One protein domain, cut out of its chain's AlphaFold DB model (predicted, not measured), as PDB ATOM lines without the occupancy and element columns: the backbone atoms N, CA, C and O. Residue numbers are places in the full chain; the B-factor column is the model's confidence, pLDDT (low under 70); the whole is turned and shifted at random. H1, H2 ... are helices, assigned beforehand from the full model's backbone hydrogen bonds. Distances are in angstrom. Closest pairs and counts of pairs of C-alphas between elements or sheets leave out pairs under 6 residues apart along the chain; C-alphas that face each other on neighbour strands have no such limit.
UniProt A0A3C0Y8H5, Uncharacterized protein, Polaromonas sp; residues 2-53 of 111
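This is residues 2 to 53 of the 111 residues of an uncharacterized protein of Polaromonas sp (UniProt A0A3C0Y8H5). The longer helix H2 stands at nearly a right angle to the shorter H1, whose end at Ala 20 comes near H2 at Phe 44, and a long loop, residues 22 to 33, joins them. Residues 2 to 15, a tail with the first part of H1, stick out from this loose pair. The printed part has 52 residues with two named helices, H1 then H2, and no named strand: all helix. It is only just loose, close to compact, with a radius of gyration of the C-alphas of 12.1 A and spans of 32 by 27 by 16 A.

H2, residues 34 to 50, and H1, residues 11 to 21, are close but not clearly touching, with 1 pair of C-alphas within 8 A. That closest pair, the C-alphas of Ala 20 and Phe 44, is 7.2 A apart. Their lines are about perpendicular, at 78 degrees. In H1 and H2 every O i to N i+4 pair is within hydrogen-bond range.

H2 measures 24.3 A from C-alpha 34 to C-alpha 50 at (-45.349, -31.949, 40.955). H1 measures 15.3 A, from C-alpha 11 at (-29.614, -44.505, 32.900) to C-alpha 21.

The C-alphas of Gly 2 and Arg 53, the two farthest apart, are 35.3 A apart. The printed part has no cut. The link from H1 to H2 is long, 12 residues. Residues 2 to 9 have pLDDT under 70.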
ATOM      1  N   GLY A   2     -23.949 -34.366  12.377       36.38
ATOM      2  CA  GLY A   2     -24.824 -35.174  13.226       36.38
ATOM      3  C   GLY A   2     -24.258 -35.178  14.636       36.38
ATOM      4  O   GLY A   2     -23.135 -35.636  14.834       36.38
ATOM      5  N   VAL A   3     -24.995 -34.627  15.596       38.19
ATOM      6  CA  VAL A   3     -24.640 -34.758  17.009       38.19
ATOM      7  C   VAL A   3     -24.948 -36.199  17.395       38.19
ATOM      8  O   VAL A   3     -26.109 -36.590  17.479       38.19
ATOM      9  N   ALA A   4     -23.904 -37.004  17.581       36.53
ATOM     10  CA  ALA A   4     -24.036 -38.270  18.275       36.53
ATOM     11  C   ALA A   4     -24.452 -37.945  19.714       36.53
ATOM     12  O   ALA A   4     -23.666 -37.392  20.485       36.53
ATOM     13  N   LEU A   5     -25.702 -38.240  20.073       43.16
ATOM     14  CA  LEU A   5     -26.063 -38.346  21.478       43.16
ATOM     15  C   LEU A   5     -25.210 -39.486  22.040       43.16
ATOM     16  O   LEU A   5     -25.297 -40.612  21.553       43.16
ATOM     17  N   VAL A   6     -24.350 -39.182  23.012       41.34
ATOM     18  CA  VAL A   6     -23.635 -40.193  23.796       41.34
ATOM     19  C   VAL A   6     -24.693 -41.083  24.455       41.34
ATOM     20  O   VAL A   6     -25.320 -40.730  25.451       41.34
ATOM     21  N   SER A   7     -24.967 -42.224  23.832       57.03
ATOM     22  CA  SER A   7     -25.777 -43.288  24.404       57.03
ATOM     23  C   SER A   7     -24.860 -44.106  25.308       57.03
ATOM     24  O   SER A   7     -24.042 -44.872  24.801       57.03
ATOM     25  N   GLY A   8     -24.943 -43.926  26.628       57.03
ATOM     26  CA  GLY A   8     -24.244 -44.842  27.537       57.03
ATOM     27  C   GLY A   8     -24.193 -44.489  29.022       57.03
ATOM     28  O   GLY A   8     -24.289 -45.394  29.838       57.03
ATOM     29  N   GLU A   9     -24.081 -43.219  29.416       63.31
ATOM     30  CA  GLU A   9     -23.565 -42.915  30.771       63.31
ATOM     31  C   GLU A   9     -24.616 -42.433  31.790       63.31
ATOM     32  O   GLU A   9     -24.284 -42.157  32.939       63.31
ATOM     33  N   ASN A  10     -25.898 -42.313  31.422       71.69
ATOM     34  CA  ASN A  10     -26.914 -41.825  32.362       71.69
ATOM     35  C   ASN A  10     -28.264 -42.538  32.202       71.69
ATOM     36  O   ASN A  10     -29.197 -42.030  31.576       71.69
ATOM     37  N   THR A  11     -28.373 -43.713  32.825       78.50
ATOM     38  CA  THR A  11     -29.614 -44.505  32.900       78.50
ATOM     39  C   THR A  11     -30.777 -43.718  33.508       78.50
ATOM     40  O   THR A  11     -31.930 -43.920  33.127       78.50
ATOM     41  N   TYR A  12     -30.488 -42.775  34.409       74.38
ATOM     42  CA  TYR A  12     -31.490 -41.888  34.992       74.38
ATOM     43  C   TYR A  12     -32.047 -40.904  33.955       74.38
ATOM     44  O   TYR A  12     -33.264 -40.780  33.818       74.38
ATOM     45  N   ALA A  13     -31.185 -40.263  33.163       75.12
ATOM     46  CA  ALA A  13     -31.627 -39.395  32.072       75.12
ATOM     47  C   ALA A  13     -32.417 -40.174  31.009       75.12
ATOM     48  O   ALA A  13     -33.454 -39.696  30.551       75.12
ATOM     49  N   GLU A  14     -31.991 -41.391  30.656       78.44
ATOM     50  CA  GLU A  14     -32.723 -42.231  29.699       78.44
ATOM     51  C   GLU A  14     -34.136 -42.578  30.201       78.44
ATOM     52  O   GLU A  14     -35.114 -42.459  29.458       78.44
ATOM     53  N   ALA A  15     -34.270 -42.950  31.477       81.38
ATOM     54  CA  ALA A  15     -35.566 -43.230  32.090       81.38
ATOM     55  C   ALA A  15     -36.491 -41.996  32.096       81.38
ATOM     56  O   ALA A  15     -37.701 -42.124  31.869       81.38
ATOM     57  N   LEU A  16     -35.932 -40.796  32.295       81.06
ATOM     58  CA  LEU A  16     -36.680 -39.539  32.204       81.06
ATOM     59  C   LEU A  16     -37.162 -39.264  30.776       81.06
ATOM     60  O   LEU A  16     -38.349 -39.004  30.586       81.06
ATOM     61  N   PHE A  17     -36.291 -39.381  29.770       79.06
ATOM     62  CA  PHE A  17     -36.679 -39.188  28.367       79.06
ATOM     63  C   PHE A  17     -37.716 -40.207  27.905       79.06
ATOM     64  O   PHE A  17     -38.675 -39.856  27.218       79.06
ATOM     65  N   ARG A  18     -37.582 -41.463  28.336       82.94
ATOM     66  CA  ARG A  18     -38.587 -42.495  28.086       82.94
ATOM     67  C   ARG A  18     -39.944 -42.095  28.665       82.94
ATOM     68  O   ARG A  18     -40.946 -42.192  27.971       82.94
ATOM     69  N   THR A  19     -39.968 -41.600  29.902       81.81
ATOM     70  CA  THR A  19     -41.191 -41.098  30.551       81.81
ATOM     71  C   THR A  19     -41.793 -39.918  29.787       81.81
ATOM     72  O   THR A  19     -43.007 -39.859  29.602       81.81
ATOM     73  N   ALA A  20     -40.949 -39.005  29.307       81.62
ATOM     74  CA  ALA A  20     -41.362 -37.851  28.520       81.62
ATOM     75  C   ALA A  20     -42.027 -38.256  27.195       81.62
ATOM     76  O   ALA A  20     -43.096 -37.748  26.871       81.62
ATOM     77  N   ASN A  21     -41.456 -39.230  26.480       77.94
ATOM     78  CA  ASN A  21     -41.949 -39.678  25.172       77.94
ATOM     79  C   ASN A  21     -43.341 -40.333  25.204       77.94
ATOM     80  O   ASN A  21     -44.015 -40.371  24.180       77.94
ATOM     81  N   TYR A  22     -43.793 -40.845  26.352       80.81
ATOM     82  CA  TYR A  22     -45.145 -41.406  26.490       80.81
ATOM     83  C   TYR A  22     -46.221 -40.352  26.786       80.81
ATOM     84  O   TYR A  22     -47.399 -40.697  26.906       80.81
ATOM     85  N   ARG A  23     -45.847 -39.073  26.919       77.12
ATOM     86  CA  ARG A  23     -46.785 -37.988  27.203       77.12
ATOM     87  C   ARG A  23     -47.338 -37.399  25.894       77.12
ATOM     88  O   ARG A  23     -46.549 -36.967  25.058       77.12
ATOM     89  N   PRO A  24     -48.669 -37.290  25.727       73.50
ATOM     90  CA  PRO A  24     -49.266 -36.756  24.502       73.50
ATOM     91  C   PRO A  24     -48.967 -35.267  24.268       73.50
ATOM     92  O   PRO A  24     -48.962 -34.827  23.123       73.50
ATOM     93  N   GLU A  25     -48.691 -34.489  25.320       74.50
ATOM     94  CA  GLU A  25     -48.260 -33.089  25.188       74.50
ATOM     95  C   GLU A  25     -46.743 -32.930  24.992       74.50
ATOM     96  O   GLU A  25     -46.265 -31.800  24.868       74.50
ATOM     97  N   PHE A  26     -45.967 -34.022  24.995       76.00
ATOM     98  CA  PHE A  26     -44.562 -33.942  24.614       76.00
ATOM     99  C   PHE A  26     -44.471 -33.710  23.099       76.00
ATOM    100  O   PHE A  26     -45.196 -34.352  22.333       76.00
ATOM    101  N   PRO A  27     -43.641 -32.763  22.637       73.50
ATOM    102  CA  PRO A  27     -43.643 -32.361  21.245       73.50
ATOM    103  C   PRO A  27     -43.194 -33.515  20.354       73.50
ATOM    104  O   PRO A  27     -42.118 -34.079  20.515       73.50
ATOM    105  N   VAL A  28     -44.049 -33.835  19.384       70.06
ATOM    106  CA  VAL A  28     -43.782 -34.826  18.329       70.06
ATOM    107  C   VAL A  28     -42.938 -34.217  17.200       70.06
ATOM    108  O   VAL A  28     -42.369 -34.935  16.385       70.06
ATOM    109  N   LYS A  29     -42.879 -32.883  17.130       76.38
ATOM    110  CA  LYS A  29     -42.132 -32.128  16.122       76.38
ATOM    111  C   LYS A  29     -40.878 -31.525  16.733       76.38
ATOM    112  O   LYS A  29     -40.882 -31.141  17.902       76.38
ATOM    113  N   ASP A  30     -39.857 -31.380  15.902       78.56
ATOM    114  CA  ASP A  30     -38.626 -30.695  16.274       78.56
ATOM    115  C   ASP A  30     -38.888 -29.226  16.624       78.56
ATOM    116  O   ASP A  30     -39.766 -28.568  16.055       78.56
ATOM    117  N   PHE A  31     -38.094 -28.699  17.555       83.81
ATOM    118  CA  PHE A  31     -38.116 -27.282  17.899       83.81
ATOM    119  C   PHE A  31     -37.406 -26.466  16.823       83.81
ATOM    120  O   PHE A  31     -36.287 -26.794  16.427       83.81
ATOM    121  N   ILE A  32     -38.026 -25.367  16.399       83.31
ATOM    122  CA  ILE A  32     -37.426 -24.453  15.418       83.31
ATOM    123  C   ILE A  32     -36.616 -23.360  16.123       83.31
ATOM    124  O   ILE A  32     -35.623 -22.874  15.582       83.31
ATOM    125  N   ILE A  33     -37.000 -22.998  17.353       90.25
ATOM    126  CA  ILE A  33     -36.323 -21.969  18.149       90.25
ATOM    127  C   ILE A  33     -36.021 -22.445  19.576       90.25
ATOM    128  O   ILE A  33     -36.783 -23.191  20.190       90.25
ATOM    129  N   LEU A  34     -34.914 -21.952  20.137       91.38
ATOM    130  CA  LEU A  34     -34.430 -22.324  21.476       91.38
ATOM    131  C   LEU A  34     -35.441 -22.023  22.597       91.38
ATOM    132  O   LEU A  34     -35.514 -22.729  23.597       91.38
ATOM    133  N   ILE A  35     -36.234 -20.965  22.443       93.31
ATOM    134  CA  ILE A  35     -37.221 -20.571  23.454       93.31
ATOM    135  C   ILE A  35     -38.310 -21.645  23.598       93.31
ATOM    136  O   ILE A  35     -38.721 -21.953  24.716       93.31
ATOM    137  N   GLU A  36     -38.739 -22.255  22.491       88.50
ATOM    138  CA  GLU A  36     -39.751 -23.317  22.505       88.50
ATOM    139  C   GLU A  36     -39.228 -24.581  23.188       88.50
ATOM    140  O   GLU A  36     -39.942 -25.185  23.993       88.50
ATOM    141  N   SER A  37     -37.966 -24.946  22.940       88.38
ATOM    142  CA  SER A  37     -37.362 -26.112  23.586       88.38
ATOM    143  C   SER A  37     -37.230 -25.915  25.097       88.38
ATOM    144  O   SER A  37     -37.580 -26.814  25.868       88.38
ATOM    145  N   HIS A  38     -36.830 -24.721  25.546       91.19
ATOM    146  CA  HIS A  38     -36.789 -24.379  26.970       91.19
ATOM    147  C   HIS A  38     -38.178 -24.390  27.613       91.19
ATOM    148  O   HIS A  38     -38.343 -24.922  28.711       91.19
ATOM    149  N   ALA A  39     -39.188 -23.833  26.943       90.12
ATOM    150  CA  ALA A  39     -40.557 -23.829  27.452       90.12
ATOM    151  C   ALA A  39     -41.107 -25.257  27.607       90.12
ATOM    152  O   ALA A  39     -41.713 -25.587  28.634       90.12
ATOM    153  N   CYS A  40     -40.841 -26.128  26.630       87.94
ATOM    154  CA  CYS A  40     -41.202 -27.536  26.716       87.94
ATOM    155  C   CYS A  40     -40.470 -28.251  27.858       87.94
ATOM    156  O   CYS A  40     -41.108 -28.943  28.655       87.94
ATOM    157  N   ALA A  41     -39.149 -28.079  27.967       88.12
ATOM    158  CA  ALA A  41     -38.353 -28.701  29.023       88.12
ATOM    159  C   ALA A  41     -38.835 -28.266  30.417       88.12
ATOM    160  O   ALA A  41     -39.059 -29.111  31.281       88.12
ATOM    161  N   ASN A  42     -39.095 -26.970  30.616       91.12
ATOM    162  CA  ASN A  42     -39.632 -26.444  31.874       91.12
ATOM    163  C   ASN A  42     -41.005 -27.033  32.207       91.12
ATOM    164  O   ASN A  42     -41.248 -27.437  33.344       91.12
ATOM    165  N   SER A  43     -41.887 -27.133  31.211       89.94
ATOM    166  CA  SER A  43     -43.217 -27.724  31.388       89.94
ATOM    167  C   SER A  43     -43.135 -29.208  31.753       89.94
ATOM    168  O   SER A  43     -43.906 -29.685  32.586       89.94
ATOM    169  N   PHE A  44     -42.190 -29.943  31.162       89.00
ATOM    170  CA  PHE A  44     -41.929 -31.335  31.517       89.00
ATOM    171  C   PHE A  44     -41.383 -31.467  32.943       89.00
ATOM    172  O   PHE A  44     -41.917 -32.257  33.715       89.00
ATOM    173  N   VAL A  45     -40.367 -30.683  33.313       90.38
ATOM    174  CA  VAL A  45     -39.757 -30.723  34.653       90.38
ATOM    175  C   VAL A  45     -40.774 -30.368  35.734       90.38
ATOM    176  O   VAL A  45     -40.810 -31.026  36.776       90.38
ATOM    177  N   HIS A  46     -41.617 -29.360  35.495       92.69
ATOM    178  CA  HIS A  46     -42.681 -28.997  36.425       92.69
ATOM    179  C   HIS A  46     -43.650 -30.165  36.626       92.69
ATOM    180  O   HIS A  46     -43.827 -30.641  37.748       92.69
ATOM    181  N   TRP A  47     -44.194 -30.688  35.529       90.69
ATOM    182  CA  TRP A  47     -45.117 -31.814  35.578       90.69
ATOM    183  C   TRP A  47     -44.494 -33.043  36.249       90.69
ATOM    184  O   TRP A  47     -45.104 -33.637  37.134       90.69
ATOM    185  N   TYR A  48     -43.261 -33.404  35.888       89.12
ATOM    186  CA  TYR A  48     -42.575 -34.573  36.436       89.12
ATOM    187  C   TYR A  48     -42.423 -34.475  37.956       89.12
ATOM    188  O   TYR A  48     -42.651 -35.449  38.669       89.12
ATOM    189  N   ASN A  49     -42.075 -33.294  38.470       90.62
ATOM    190  CA  ASN A  49     -41.850 -33.116  39.899       90.62
ATOM    191  C   ASN A  49     -43.142 -32.988  40.709       90.62
ATOM    192  O   ASN A  49     -43.191 -33.479  41.840       90.62
ATOM    193  N   PHE A  50     -44.173 -32.335  40.171       90.38
ATOM    194  CA  PHE A  50     -45.349 -31.949  40.955       90.38
ATOM    195  C   PHE A  50     -46.596 -32.786  40.658       90.38
ATOM    196  O   PHE A  50     -47.314 -33.135  41.601       90.38
ATOM    197  N   ASP A  51     -46.809 -33.175  39.402       87.50
ATOM    198  CA  ASP A  51     -48.041 -33.824  38.941       87.50
ATOM    199  C   ASP A  51     -47.871 -35.326  38.692       87.50
ATOM    200  O   ASP A  51     -48.767 -36.118  39.002       87.50
ATOM    201  N   HIS A  52     -46.722 -35.728  38.142       86.56
ATOM    202  CA  HIS A  52     -46.436 -37.114  37.801       86.56
ATOM    203  C   HIS A  52     -46.331 -37.978  39.057       86.56
ATOM    204  O   HIS A  52     -45.639 -37.646  40.017       86.56
ATOM    205  N   ARG A  53     -47.024 -39.118  39.043       83.56
ATOM    206  CA  ARG A  53     -47.081 -40.070  40.155       83.56
ATOM    207  C   ARG A  53     -46.715 -41.451  39.644       83.56
ATOM    208  O   ARG A  53     -47.435 -42.026  38.830       83.56
TER     209      ARG A  53